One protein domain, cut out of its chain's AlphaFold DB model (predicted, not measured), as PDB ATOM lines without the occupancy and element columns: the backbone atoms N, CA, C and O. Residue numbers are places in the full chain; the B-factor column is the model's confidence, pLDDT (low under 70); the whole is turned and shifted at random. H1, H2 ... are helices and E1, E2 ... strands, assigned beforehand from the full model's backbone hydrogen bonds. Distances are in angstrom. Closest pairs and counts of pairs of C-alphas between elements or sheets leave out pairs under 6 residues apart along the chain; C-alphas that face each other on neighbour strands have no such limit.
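AT A GLANCE: This is residues 46 to 151 of the 160 residues of the protein "PASTA domain-containing protein" of Arthrobacter sp. UNCCL28 (UniProt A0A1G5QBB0). A small compact head, a three-stranded sheet with H1 over one face, gives off one very long helix, H2, whose residues 122 to 151 stick out as an arm. The printed part has 106 residues with two named helices and three named strands, ordered H1 E1 E2 E3 H2; the class is mixed, and the mixed sheet runs E1 E3 E2. The whole is extended, radius of gyration of the C-alphas 22.2 A, spanning 79 by 25 by 19 A.

HOW THE PARTS SIT: Inner strand E3, residues 105 to 110, is parallel to E1, residues 68 to 72; N 70 and O 106, 2.9 A apart, are within hydrogen-bond range. E3 and E2, residues 90 to 94, form an antiparallel hairpin, with N 109 and O 92 2.8 A apart, within that range. H1, residues 55 to 64, is on the sheet, two layers, helix over strands, at a height over the sheet of 9.2 A; its closest C-alphas to E1 are Leu 62 and Thr 68, 7.0 A. H2, residues 114 to 151, is not on it. In H1 and H2 every O i to N i+4 pair is within range.

IN THESE COORDINATES: H1 begins at C-alpha 55 (192.056, 201.072, 173.151). H2 measures 55.6 A, ending at C-alpha 151 (229.726, 239.403, 194.463).

THE WHOLE: The C-alphas farthest apart, Asp 102 and Ala 151, are 79.2 A apart. Residues 73 to 89 make the long link. The printed part has no cut; no printed residue is under pLDDT 70.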
ATOM      1  N   THR A  46     177.427 188.398 172.427       93.06
ATOM      2  CA  THR A  46     177.498 189.321 171.292       93.06
ATOM      3  C   THR A  46     178.766 190.163 171.382       93.06
ATOM      4  O   THR A  46     179.038 190.775 172.417       93.06
ATOM      5  N   VAL A  47     179.531 190.231 170.292       95.19
ATOM      6  CA  VAL A  47     180.711 191.099 170.210       95.19
ATOM      7  C   VAL A  47     180.262 192.563 170.065       95.19
ATOM      8  O   VAL A  47     179.544 192.877 169.112       95.19
ATOM      9  N   PRO A  48     180.645 193.474 170.977       94.25
ATOM     10  CA  PRO A  48     180.276 194.885 170.893       94.25
ATOM     11  C   PRO A  48     180.984 195.602 169.737       94.25
ATOM     12  O   PRO A  48     182.090 195.234 169.343       94.25
ATOM     13  N   ASP A  49     180.368 196.674 169.235       96.19
ATOM     14  CA  ASP A  49     181.003 197.573 168.270       96.19
ATOM     15  C   ASP A  49     181.932 198.572 168.975       96.19
ATOM     16  O   ASP A  49     181.511 199.396 169.797       96.19
ATOM     17  N   ILE A  50     183.223 198.457 168.670       96.00
ATOM     18  CA  ILE A  50     184.311 199.202 169.311       96.00
ATOM     19  C   ILE A  50     185.206 199.928 168.303       96.00
ATOM     20  O   ILE A  50     186.185 200.554 168.709       96.00
ATOM     21  N   ALA A  51     184.880 199.876 167.009       96.44
ATOM     22  CA  ALA A  51     185.688 200.505 165.971       96.44
ATOM     23  C   ALA A  51     185.775 202.028 166.177       96.44
ATOM     24  O   ALA A  51     184.788 202.698 166.491       96.44
ATOM     25  N   GLY A  52     186.979 202.577 166.033       95.94
ATOM     26  CA  GLY A  52     187.279 203.993 166.245       95.94
ATOM     27  C   GLY A  52     187.311 204.438 167.711       95.94
ATOM     28  O   GLY A  52     187.589 205.608 167.973       95.94
ATOM     29  N   LYS A  53     187.044 203.549 168.678       96.88
ATOM     30  CA  LYS A  53     187.228 203.857 170.103       96.88
ATOM     31  C   LYS A  53     188.710 203.761 170.479       96.88
ATOM     32  O   LYS A  53     189.413 202.907 169.929       96.88
ATOM     33  N   PRO A  54     189.183 204.571 171.442       97.38
ATOM     34  CA  PRO A  54     190.516 204.385 171.999       97.38
ATOM     35  C   PRO A  54     190.614 203.010 172.670       97.38
ATOM     36  O   PRO A  54     189.619 202.474 173.173       97.38
ATOM     37  N   PHE A  55     191.817 202.439 172.692       96.12
ATOM     38  CA  PHE A  55     192.056 201.072 173.151       96.12
ATOM     39  C   PHE A  55     191.482 200.795 174.547       96.12
ATOM     40  O   PHE A  55     190.857 199.756 174.744       96.12
ATOM     41  N   ALA A  56     191.616 201.721 175.502       96.25
ATOM     42  CA  ALA A  56     191.053 201.545 176.842       96.25
ATOM     43  C   ALA A  56     189.523 201.399 176.845       96.25
ATOM     44  O   ALA A  56     188.993 200.537 177.549       96.25
ATOM     45  N   ASP A  57     188.816 202.183 176.030       96.31
ATOM     46  CA  ASP A  57     187.356 202.111 175.929       96.31
ATOM     47  C   ASP A  57     186.921 200.825 175.223       96.31
ATOM     48  O   ASP A  57     185.966 200.168 175.642       96.31
ATOM     49  N   ALA A  58     187.650 200.422 174.176       96.12
ATOM     50  CA  ALA A  58     187.440 199.145 173.503       96.12
ATOM     51  C   ALA A  58     187.675 197.960 174.458       96.12
ATOM     52  O   ALA A  58     186.855 197.040 174.525       96.12
ATOM     53  N   LYS A  59     188.752 198.015 175.253       95.88
ATOM     54  CA  LYS A  59     189.100 197.016 176.270       95.88
ATOM     55  C   LYS A  59     188.012 196.901 177.327       95.88
ATOM     56  O   LYS A  59     187.589 195.792 177.647       95.88
ATOM     57  N   ALA A  60     187.516 198.032 177.822       96.38
ATOM     58  CA  ALA A  60     186.430 198.069 178.793       96.38
ATOM     59  C   ALA A  60     185.118 197.505 178.225       96.38
ATOM     60  O   ALA A  60     184.445 196.731 178.904       96.38
ATOM     61  N   ALA A  61     184.767 197.838 176.979       95.56
ATOM     62  CA  ALA A  61     183.557 197.331 176.331       95.56
ATOM     63  C   ALA A  61     183.602 195.807 176.122       95.56
ATOM     64  O   ALA A  61     182.637 195.111 176.443       95.56
ATOM     65  N   LEU A  62     184.731 195.277 175.639       94.62
ATOM     66  CA  LEU A  62     184.927 193.836 175.448       94.62
ATOM     67  C   LEU A  62     184.947 193.087 176.789       94.62
ATOM     68  O   LEU A  62     184.251 192.082 176.944       94.62
ATOM     69  N   ALA A  63     185.648 193.618 177.794       94.69
ATOM     70  CA  ALA A  63     185.652 193.047 179.140       94.69
ATOM     71  C   ALA A  63     184.256 193.076 179.788       94.69
ATOM     72  O   ALA A  63     183.865 192.113 180.447       94.69
ATOM     73  N   GLY A  64     183.476 194.138 179.562       93.81
ATOM     74  CA  GLY A  64     182.089 194.256 180.021       93.81
ATOM     75  C   GLY A  64     181.151 193.213 179.403       93.81
ATOM     76  O   GLY A  64     180.203 192.781 180.056       93.81
ATOM     77  N   ALA A  65     181.452 192.752 178.187       91.19
ATOM     78  CA  ALA A  65     180.777 191.623 177.544       91.19
ATOM     79  C   ALA A  65     181.290 190.246 178.031       91.19
ATOM     80  O   ALA A  65     180.760 189.210 177.633       91.19
ATOM     81  N   GLY A  66     182.306 190.207 178.900       93.06
ATOM     82  CA  GLY A  66     182.932 188.971 179.378       93.06
ATOM     83  C   GLY A  66     183.925 188.356 178.387       93.06
ATOM     84  O   GLY A  66     184.197 187.156 178.469       93.06
ATOM     85  N   LEU A  67     184.446 189.160 177.456       94.38
ATOM     86  CA  LEU A  67     185.392 188.744 176.424       94.38
ATOM     87  C   LEU A  67     186.824 189.139 176.808       94.38
ATOM     88  O   LEU A  67     187.091 190.247 177.273       94.38
ATOM     89  N   THR A  68     187.755 188.225 176.567       94.44
ATOM     90  CA  THR A  68     189.203 188.435 176.635       94.44
ATOM     91  C   THR A  68     189.719 188.886 175.270       94.44
ATOM     92  O   THR A  68     189.149 188.543 174.235       94.44
ATOM     93  N   ILE A  69     190.820 189.635 175.246       95.00
ATOM     94  CA  ILE A  69     191.317 190.301 174.038       95.00
ATOM     95  C   ILE A  69     192.687 189.743 173.657       95.00
ATOM     96  O   ILE A  69     193.564 189.625 174.508       95.00
ATOM     97  N   SER A  70     192.869 189.440 172.374       96.56
ATOM     98  CA  SER A  70     194.176 189.207 171.756       96.56
ATOM     99  C   SER A  70     194.466 190.350 170.794       96.56
ATOM    100  O   SER A  70     193.771 190.494 169.793       96.56
ATOM    101  N   ILE A  71     195.473 191.162 171.086       97.56
ATOM    102  CA  ILE A  71     195.753 192.386 170.333       97.56
ATOM    103  C   ILE A  71     196.659 192.051 169.149       97.56
ATOM    104  O   ILE A  71     197.655 191.343 169.312       97.56
ATOM    105  N   VAL A  72     196.318 192.558 167.970       97.81
ATOM    106  CA  VAL A  72     197.128 192.439 166.755       97.81
ATOM    107  C   VAL A  72     197.254 193.800 166.078       97.81
ATOM    108  O   VAL A  72     196.311 194.591 166.073       97.81
ATOM    109  N   GLY A  73     198.429 194.085 165.525       97.38
ATOM    110  CA  GLY A  73     198.661 195.274 164.715       97.38
ATOM    111  C   GLY A  73     197.943 195.206 163.360       97.38
ATOM    112  O   GLY A  73     197.396 194.161 162.991       97.38
ATOM    113  N   PRO A  74     197.970 196.302 162.583       97.25
ATOM    114  CA  PRO A  74     197.390 196.355 161.240       97.25
ATOM    115  C   PRO A  74     198.085 195.404 160.250       97.25
ATOM    116  O   PRO A  74     197.517 195.047 159.221       97.25
ATOM    117  N   ASP A  75     199.304 194.976 160.568       96.25
ATOM    118  CA  ASP A  75     200.097 193.974 159.855       96.25
ATOM    119  C   ASP A  75     199.748 192.524 160.248       96.25
ATOM    120  O   ASP A  75     200.282 191.575 159.672       96.25
ATOM    121  N   GLY A  76     198.848 192.337 161.219       95.19
ATOM    122  CA  GLY A  76     198.465 191.035 161.764       95.19
ATOM    123  C   GLY A  76     199.440 190.478 162.806       95.19
ATOM    124  O   GLY A  76     199.217 189.373 163.310       95.19
ATOM    125  N   THR A  77     200.493 191.218 163.159       96.94
ATOM    126  CA  THR A  77     201.464 190.791 164.172       96.94
ATOM    127  C   THR A  77     200.861 190.950 165.571       96.94
ATOM    128  O   THR A  77     200.310 192.011 165.881       96.94
ATOM    129  N   PRO A  78     200.927 189.929 166.444       96.50
ATOM    130  CA  PRO A  78     200.416 190.044 167.802       96.50
ATOM    131  C   PRO A  78     201.272 190.990 168.644       96.50
ATOM    132  O   PRO A  78     202.498 190.939 168.590       96.50
ATOM    133  N   TRP A  79     200.615 191.793 169.476       97.12
ATOM    134  CA  TRP A  79     201.283 192.582 170.509       97.12
ATOM    135  C   TRP A  79     201.523 191.701 171.732       97.12
ATOM    136  O   TRP A  79     200.615 190.984 172.165       97.12
ATOM    137  N   THR A  80     202.733 191.726 172.285       95.56
ATOM    138  CA  THR A  80     203.128 190.765 173.337       95.56
ATOM    139  C   THR A  80     203.895 191.378 174.498       95.56
ATOM    140  O   THR A  80     203.945 190.778 175.572       95.56
ATOM    141  N   THR A  81     204.481 192.553 174.302       95.31
ATOM    142  CA  THR A  81     205.445 193.158 175.225       95.31
ATOM    143  C   THR A  81     204.937 194.483 175.788       95.31
ATOM    144  O   THR A  81     205.172 194.789 176.957       95.31
ATOM    145  N   LEU A  82     204.219 195.258 174.979       94.88
ATOM    146  CA  LEU A  82     203.736 196.597 175.279       94.88
ATOM    147  C   LEU A  82     202.204 196.609 175.319       94.88
ATOM    148  O   LEU A  82     201.540 196.049 174.450       94.88
ATOM    149  N   GLU A  83     201.623 197.275 176.318       93.31
ATOM    150  CA  GLU A  83     200.182 197.543 176.313       93.31
ATOM    151  C   GLU A  83     199.884 198.759 175.414       93.31
ATOM    152  O   GLU A  83     200.585 199.778 175.516       93.31
ATOM    153  N   PRO A  84     198.861 198.694 174.539       95.19
ATOM    154  CA  PRO A  84     198.519 199.830 173.705       95.19
ATOM    155  C   PRO A  84     198.153 201.083 174.502       95.19
ATOM    156  O   PRO A  84     197.438 201.020 175.502       95.19
ATOM    157  N   GLY A  85     198.652 202.231 174.047       92.88
ATOM    158  CA  GLY A  85     198.400 203.531 174.669       92.88
ATOM    159  C   GLY A  85     197.011 204.090 174.347       92.88
ATOM    160  O   GLY A  85     196.301 203.590 173.477       92.88
ATOM    161  N   GLN A  86     196.633 205.192 175.003       91.94
ATOM    162  CA  GLN A  86     195.332 205.847 174.785       91.94
ATOM    163  C   GLN A  86     195.155 206.401 173.367       91.94
ATOM    164  O   GLN A  86     194.025 206.533 172.903       91.94
ATOM    165  N   GLN A  87     196.259 206.732 172.693       93.00
ATOM    166  CA  GLN A  87     196.251 207.175 171.300       93.00
ATOM    167  C   GLN A  87     195.950 206.051 170.299       93.00
ATOM    168  O   GLN A  87     195.634 206.353 169.154       93.00
ATOM    169  N   VAL A  88     196.058 204.785 170.713       96.81
ATOM    170  CA  VAL A  88     195.818 203.636 169.838       96.81
ATOM    171  C   VAL A  88     194.322 203.409 169.710       96.81
ATOM    172  O   VAL A  88     193.619 203.256 170.715       96.81
ATOM    173  N   ALA A  89     193.834 203.370 168.477       97.38
ATOM    174  CA  ALA A  89     192.433 203.137 168.183       97.38
ATOM    175  C   ALA A  89     192.188 201.676 167.808       97.38
ATOM    176  O   ALA A  89     192.972 201.024 167.115       97.38
ATOM    177  N   ALA A  90     191.045 201.160 168.243       97.31
ATOM    178  CA  ALA A  90     190.559 199.888 167.758       97.31
ATOM    179  C   ALA A  90     190.018 200.018 166.329       97.31
ATOM    180  O   ALA A  90     189.202 200.894 166.040       97.31
ATOM    181  N   VAL A  91     190.424 199.111 165.447       97.69
ATOM    182  CA  VAL A  91     190.009 199.100 164.038       97.69
ATOM    183  C   VAL A  91     188.914 198.073 163.803       97.69
ATOM    184  O   VAL A  91     187.900 198.383 163.184       97.69
ATOM    185  N   SER A  92     189.110 196.844 164.278       96.69
ATOM    186  CA  SER A  92     188.172 195.747 164.041       96.69
ATOM    187  C   SER A  92     188.359 194.622 165.049       96.69
ATOM    188  O   SER A  92     189.388 194.532 165.718       96.69
ATOM    189  N   THR A  93     187.372 193.735 165.124       96.69
ATOM    190  CA  THR A  93     187.438 192.506 165.908       96.69
ATOM    191  C   THR A  93     187.222 191.271 165.045       96.69
ATOM    192  O   THR A  93     186.500 191.308 164.048       96.69
ATOM    193  N   GLU A  94     187.795 190.150 165.472       93.56
ATOM    194  CA  GLU A  94     187.423 188.822 164.989       93.56
ATOM    195  C   GLU A  94     187.025 187.937 166.181       93.56
ATOM    196  O   GLU A  94     187.882 187.640 167.025       93.56
ATOM    197  N   PRO A  95     185.752 187.503 166.276       93.50
ATOM    198  CA  PRO A  95     184.630 187.736 165.346       93.50
ATOM    199  C   PRO A  95     184.225 189.211 165.191       93.50
ATOM    200  O   PRO A  95     184.486 190.027 166.074       93.50
ATOM    201  N   SER A  96     183.596 189.553 164.061       93.44
ATOM    202  CA  SER A  96     183.202 190.933 163.748       93.44
ATOM    203  C   SER A  96     182.131 191.455 164.703       93.44
ATOM    204  O   SER A  96     181.285 190.690 165.170       93.44
ATOM    205  N   ALA A  97     182.139 192.765 164.954       92.75
ATOM    206  CA  ALA A  97     181.131 193.436 165.770       92.75
ATOM    207  C   ALA A  97     179.696 193.031 165.380       92.75
ATOM    208  O   ALA A  97     179.369 192.876 164.202       92.75
ATOM    209  N   GLY A  98     178.847 192.828 166.387       91.00
ATOM    210  CA  GLY A  98     177.473 192.349 166.233       91.00
ATOM    211  C   GLY A  98     177.338 190.838 166.021       91.00
ATOM    212  O   GLY A  98     176.220 190.330 166.074       91.00
ATOM    213  N   SER A  99     178.436 190.103 165.822       92.44
ATOM    214  CA  SER A  99     178.391 188.641 165.723       92.44
ATOM    215  C   SER A  99     178.223 188.006 167.099       92.44
ATOM    216  O   SER A  99     178.756 188.493 168.099       92.44
ATOM    217  N   GLU A 100     177.525 186.878 167.140       91.25
ATOM    218  CA  GLU A 100     177.491 186.010 168.312       91.25
ATOM    219  C   GLU A 100     178.704 185.083 168.313       91.25
ATOM    220  O   GLU A 100     179.119 184.565 167.271       91.25
ATOM    221  N   THR A 101     179.299 184.881 169.485       89.88
ATOM    222  CA  THR A 101     180.427 183.970 169.634       89.88
ATOM    223  C   THR A 101     180.370 183.182 170.932       89.88
ATOM    224  O   THR A 101     179.978 183.690 171.982       89.88
ATOM    225  N   ASP A 102     180.797 181.926 170.847       89.69
ATOM    226  CA  ASP A 102     181.119 181.068 171.990       89.69
ATOM    227  C   ASP A 102     182.573 181.246 172.454       89.69
ATOM    228  O   ASP A 102     182.987 180.701 173.482       89.69
ATOM    229  N   ALA A 103     183.383 181.974 171.676       88.06
ATOM    230  CA  ALA A 103     184.778 182.200 171.993       88.06
ATOM    231  C   ALA A 103     184.897 183.168 173.170       88.06
ATOM    232  O   ALA A 103     184.352 184.268 173.167       88.06
ATOM    233  N   LYS A 104     185.695 182.782 174.167       90.81
ATOM    234  CA  LYS A 104     186.068 183.690 175.258       90.81
ATOM    235  C   LYS A 104     187.081 184.741 174.828       90.81
ATOM    236  O   LYS A 104     187.199 185.746 175.510       90.81
ATOM    237  N   THR A 105     187.823 184.497 173.751       94.56
ATOM    238  CA  THR A 105     188.880 185.390 173.277       94.56
ATOM    239  C   THR A 105     188.522 185.933 171.906       94.56
ATOM    240  O   THR A 105     188.236 185.162 170.993       94.56
ATOM    241  N   VAL A 106     188.591 187.251 171.768       95.56
ATOM    242  CA  VAL A 106     188.365 187.990 170.527       95.56
ATOM    243  C   VAL A 106     189.679 188.617 170.090       95.56
ATOM    244  O   VAL A 106     190.404 189.196 170.905       95.56
ATOM    245  N   LYS A 107     190.007 188.497 168.804       96.75
ATOM    246  CA  LYS A 107     191.144 189.228 168.243       96.75
ATOM    247  C   LYS A 107     190.733 190.675 168.037       96.75
ATOM    248  O   LYS A 107     189.680 190.922 167.462       96.75
ATOM    249  N   LEU A 108     191.557 191.606 168.488       97.12
ATOM    250  CA  LEU A 108     191.371 193.038 168.323       97.12
ATOM    251  C   LEU A 108     192.487 193.568 167.431       97.12
ATOM    252  O   LEU A 108     193.647 193.564 167.838       97.12
ATOM    253  N   VAL A 109     192.121 194.030 166.241       97.94
ATOM    254  CA  VAL A 109     193.024 194.747 165.342       97.94
ATOM    255  C   VAL A 109     193.060 196.209 165.765       97.94
ATOM    256  O   VAL A 109     192.004 196.838 165.882       97.94
ATOM    257  N   VAL A 110     194.256 196.743 165.984       98.00
ATOM    258  CA  VAL A 110     194.488 198.164 166.280       98.00
ATOM    259  C   VAL A 110     195.096 198.902 165.082       98.00
ATOM    260  O   VAL A 110     195.466 198.286 164.084       98.00
ATOM    261  N   ASP A 111     195.154 200.231 165.154       97.81
ATOM    262  CA  ASP A 111     195.559 201.111 164.050       97.81
ATOM    263  C   ASP A 111     197.077 201.294 163.887       97.81
ATOM    264  O   ASP A 111     197.522 201.812 162.864       97.81
ATOM    265  N   THR A 112     197.873 200.835 164.853       97.69
ATOM    266  CA  THR A 112     199.338 200.943 164.843       97.69
ATOM    267  C   THR A 112     200.008 199.609 165.172       97.69
ATOM    268  O   THR A 112     199.367 198.681 165.670       97.69
ATOM    269  N   THR A 113     201.305 199.484 164.895       97.94
ATOM    270  CA  THR A 113     202.100 198.329 165.339       97.94
ATOM    271  C   THR A 113     202.698 198.562 166.729       97.94
ATOM    272  O   THR A 113     202.841 199.704 167.176       97.94
ATOM    273  N   GLU A 114     203.075 197.472 167.409       97.31
ATOM    274  CA  GLU A 114     203.758 197.522 168.709       97.31
ATOM    275  C   GLU A 114     205.087 198.286 168.611       97.31
ATOM    276  O   GLU A 114     205.402 199.115 169.466       97.31
ATOM    277  N   VAL A 115     205.827 198.061 167.520       97.00
ATOM    278  CA  VAL A 115     207.106 198.723 167.232       97.00
ATOM    279  C   VAL A 115     206.914 200.226 167.047       97.00
ATOM    280  O   VAL A 115     207.669 201.013 167.615       97.00
ATOM    281  N   ASP A 116     205.886 200.647 166.312       96.69
ATOM    282  CA  ASP A 116     205.613 202.071 166.101       96.69
ATOM    283  C   ASP A 116     205.234 202.773 167.413       96.69
ATOM    284  O   ASP A 116     205.706 203.881 167.681       96.69
ATOM    285  N   GLN A 117     204.432 202.130 168.273       95.69
ATOM    286  CA  GLN A 117     204.143 202.691 169.595       95.69
ATOM    287  C   GLN A 117     205.394 202.752 170.472       95.69
ATOM    288  O   GLN A 117     205.582 203.735 171.190       95.69
ATOM    289  N   GLN A 118     206.260 201.744 170.409       96.38
ATOM    290  CA  GLN A 118     207.521 201.772 171.138       96.38
ATOM    291  C   GLN A 118     208.394 202.953 170.695       96.38
ATOM    292  O   GLN A 118     208.872 203.701 171.545       96.38
ATOM    293  N   ILE A 119     208.517 203.191 169.386       96.44
ATOM    294  CA  ILE A 119     209.253 204.345 168.844       96.44
ATOM    295  C   ILE A 119     208.662 205.663 169.359       96.44
ATOM    296  O   ILE A 119     209.411 206.563 169.745       96.44
ATOM    297  N   MET A 120     207.332 205.786 169.399       94.62
ATOM    298  CA  MET A 120     206.670 206.974 169.948       94.62
ATOM    299  C   MET A 120     206.984 207.171 171.438       94.62
ATOM    300  O   MET A 120     207.304 208.286 171.848       94.62
ATOM    301  N   ASN A 121     206.943 206.105 172.238       94.88
ATOM    302  CA  ASN A 121     207.252 206.165 173.667       94.88
ATOM    303  C   ASN A 121     208.718 206.549 173.925       94.88
ATOM    304  O   ASN A 121     208.985 207.408 174.766       94.88
ATOM    305  N   ASP A 122     209.655 205.965 173.178       96.75
ATOM    306  CA  ASP A 122     211.085 206.270 173.294       96.75
ATOM    307  C   ASP A 122     211.379 207.722 172.886       96.75
ATOM    308  O   ASP A 122     212.175 208.412 173.529       96.75
ATOM    309  N   ALA A 123     210.698 208.225 171.853       96.56
ATOM    310  CA  ALA A 123     210.813 209.616 171.426       96.56
ATOM    311  C   ALA A 123     210.274 210.599 172.479       96.56
ATOM    312  O   ALA A 123     210.895 211.638 172.712       96.56
ATOM    313  N   ILE A 124     209.154 210.272 173.134       95.31
ATOM    314  CA  ILE A 124     208.606 211.074 174.241       95.31
ATOM    315  C   ILE A 124     209.592 211.094 175.411       95.31
ATOM    316  O   ILE A 124     209.942 212.171 175.886       95.31
ATOM    317  N   ALA A 125     210.122 209.936 175.811       96.56
ATOM    318  CA  ALA A 125     211.101 209.855 176.895       96.56
ATOM    319  C   ALA A 125     212.375 210.667 176.596       96.56
ATOM    320  O   ALA A 125     212.913 211.344 177.476       96.56
ATOM    321  N   ALA A 126     212.850 210.642 175.347       97.75
ATOM    322  CA  ALA A 126     213.982 211.457 174.918       97.75
ATOM    323  C   ALA A 126     213.669 212.966 174.958       97.75
ATOM    324  O   ALA A 126     214.530 213.761 175.341       97.75
ATOM    325  N   ALA A 127     212.451 213.363 174.580       97.69
ATOM    326  CA  ALA A 127     212.012 214.754 174.633       97.69
ATOM    327  C   ALA A 127     211.899 215.260 176.079       97.69
ATOM    328  O   ALA A 127     212.418 216.336 176.382       97.69
ATOM    329  N   ASP A 128     211.309 214.468 176.973       97.94
ATOM    330  CA  ASP A 128     211.192 214.795 178.399       97.94
ATOM    331  C   ASP A 128     212.579 214.961 179.037       97.94
ATOM    332  O   ASP A 128     212.858 215.977 179.678       97.94
ATOM    333  N   GLY A 129     213.512 214.045 178.751       97.50
ATOM    334  CA  GLY A 129     214.894 214.159 179.225       97.50
ATOM    335  C   GLY A 129     215.618 215.416 178.718       97.50
ATOM    336  O   GLY A 129     216.427 216.010 179.441       97.50
ATOM    337  N   ALA A 130     215.321 215.867 177.495       97.69
ATOM    338  CA  ALA A 130     215.868 217.111 176.958       97.69
ATOM    339  C   ALA A 130     215.284 218.352 177.655       97.69
ATOM    340  O   ALA A 130     216.026 219.299 177.936       97.69
ATOM    341  N   VAL A 131     213.984 218.344 177.972       98.00
ATOM    342  CA  VAL A 131     213.320 219.417 178.730       98.00
ATOM    343  C   VAL A 131     213.892 219.514 180.146       98.00
ATOM    344  O   VAL A 131     214.252 220.612 180.580       98.00
ATOM    345  N   ASP A 132     214.068 218.386 180.832       97.75
ATOM    346  CA  ASP A 132     214.657 218.339 182.176       97.75
ATOM    347  C   ASP A 132     216.099 218.864 182.189       97.75
ATOM    348  O   ASP A 132     216.486 219.662 183.053       97.75
ATOM    349  N   SER A 133     216.889 218.469 181.186       96.50
ATOM    350  CA  SER A 133     218.264 218.947 181.012       96.50
ATOM    351  C   SER A 133     218.307 220.461 180.783       96.50
ATOM    352  O   SER A 133     219.121 221.162 181.388       96.50
ATOM    353  N   ALA A 134     217.406 220.989 179.950       96.94
ATOM    354  CA  ALA A 134     217.310 222.420 179.686       96.94
ATOM    355  C   ALA A 134     216.891 223.214 180.934       96.94
ATOM    356  O   ALA A 134     217.468 224.265 181.218       96.94
ATOM    357  N   ASN A 135     215.927 222.708 181.707       96.44
ATOM    358  CA  ASN A 135     215.473 223.360 182.936       96.44
ATOM    359  C   ASN A 135     216.557 223.363 184.028       96.44
ATOM    360  O   ASN A 135     216.726 224.356 184.743       96.44
ATOM    361  N   THR A 136     217.331 222.279 184.119       97.00
ATOM    362  CA  THR A 136     218.494 222.193 185.013       97.00
ATOM    363  C   THR A 136     219.532 223.248 184.639       97.00
ATOM    364  O   THR A 136     219.878 224.085 185.472       97.00
ATOM    365  N   ALA A 137     219.935 223.298 183.366       95.94
ATOM    366  CA  ALA A 137     220.904 224.280 182.882       95.94
ATOM    367  C   ALA A 137     220.426 225.732 183.085       95.94
ATOM    368  O   ALA A 137     221.216 226.604 183.448       95.94
ATOM    369  N   ALA A 138     219.130 226.003 182.895       94.56
ATOM    370  CA  ALA A 138     218.546 227.319 183.148       94.56
ATOM    371  C   ALA A 138     218.603 227.708 184.635       94.56
ATOM    372  O   ALA A 138     218.929 228.852 184.964       94.56
ATOM    373  N   SER A 139     218.329 226.759 185.532       93.44
ATOM    374  CA  SER A 139     218.373 226.979 186.982       93.44
ATOM    375  C   SER A 139     219.803 227.222 187.474       93.44
ATOM    376  O   SER A 139     220.042 228.128 188.273       93.44
ATOM    377  N   GLU A 140     220.772 226.471 186.947       93.81
ATOM    378  CA  GLU A 140     222.197 226.672 187.233       93.81
ATOM    379  C   GLU A 140     222.696 228.029 186.714       93.81
ATOM    380  O   GLU A 140     223.417 228.740 187.419       93.81
ATOM    381  N   ALA A 141     222.267 228.437 185.516       89.12
ATOM    382  CA  ALA A 141     222.596 229.747 184.958       89.12
ATOM    383  C   ALA A 141     221.997 230.901 185.783       89.12
ATOM    384  O   ALA A 141     222.668 231.913 186.002       89.12
ATOM    385  N   ALA A 142     220.764 230.750 186.276       91.88
ATOM    386  CA  ALA A 142     220.130 231.731 187.156       91.88
ATOM    387  C   ALA A 142     220.881 231.862 188.492       91.88
ATOM    388  O   ALA A 142     221.222 232.975 188.894       91.88
ATOM    389  N   ALA A 143     221.231 230.739 189.128       91.56
ATOM    390  CA  ALA A 143     222.012 230.735 190.365       91.56
ATOM    391  C   ALA A 143     223.398 231.382 190.176       91.56
ATOM    392  O   ALA A 143     223.857 232.150 191.025       91.56
ATOM    393  N   ALA A 144     224.054 231.130 189.038       87.12
ATOM    394  CA  ALA A 144     225.324 231.768 188.701       87.12
ATOM    395  C   ALA A 144     225.184 233.292 188.522       87.12
ATOM    396  O   ALA A 144     226.052 234.048 188.971       87.12
ATOM    397  N   ALA A 145     224.089 233.760 187.915       88.50
ATOM    398  CA  ALA A 145     223.811 235.186 187.760       88.50
ATOM    399  C   ALA A 145     223.539 235.878 189.109       88.50
ATOM    400  O   ALA A 145     224.063 236.967 189.355       88.50
ATOM    401  N   GLU A 146     222.785 235.240 190.008       86.69
ATOM    402  CA  GLU A 146     222.552 235.748 191.367       86.69
ATOM    403  C   GLU A 146     223.850 235.811 192.183       86.69
ATOM    404  O   GLU A 146     224.126 236.822 192.835       86.69
ATOM    405  N   ALA A 147     224.696 234.779 192.095       80.88
ATOM    406  CA  ALA A 147     226.004 234.771 192.748       80.88
ATOM    407  C   ALA A 147     226.913 235.897 192.225       80.88
ATOM    408  O   ALA A 147     227.584 236.574 193.010       80.88
ATOM    409  N   ALA A 148     226.900 236.147 190.913       80.69
ATOM    410  CA  ALA A 148     227.645 237.249 190.308       80.69
ATOM    411  C   ALA A 148     227.127 238.623 190.772       80.69
ATOM    412  O   ALA A 148     227.927 239.510 191.089       80.69
ATOM    413  N   ALA A 149     225.806 238.797 190.878       83.00
ATOM    414  CA  ALA A 149     225.201 240.023 191.397       83.00
ATOM    415  C   ALA A 149     225.556 240.262 192.878       83.00
ATOM    416  O   ALA A 149     225.910 241.382 193.257       83.00
ATOM    417  N   ALA A 150     225.535 239.212 193.705       80.56
ATOM    418  CA  ALA A 150     225.932 239.290 195.111       80.56
ATOM    419  C   ALA A 150     227.417 239.662 195.274       80.56
ATOM    420  O   ALA A 150     227.758 240.519 196.096       80.56
ATOM    421  N   ALA A 151     228.301 239.077 194.457       77.06
ATOM    422  CA  ALA A 151     229.726 239.403 194.463       77.06
ATOM    423  C   ALA A 151     229.989 240.868 194.066       77.06
ATOM    424  O   ALA A 151     230.783 241.555 194.716       77.06
TER     425      ALA A 151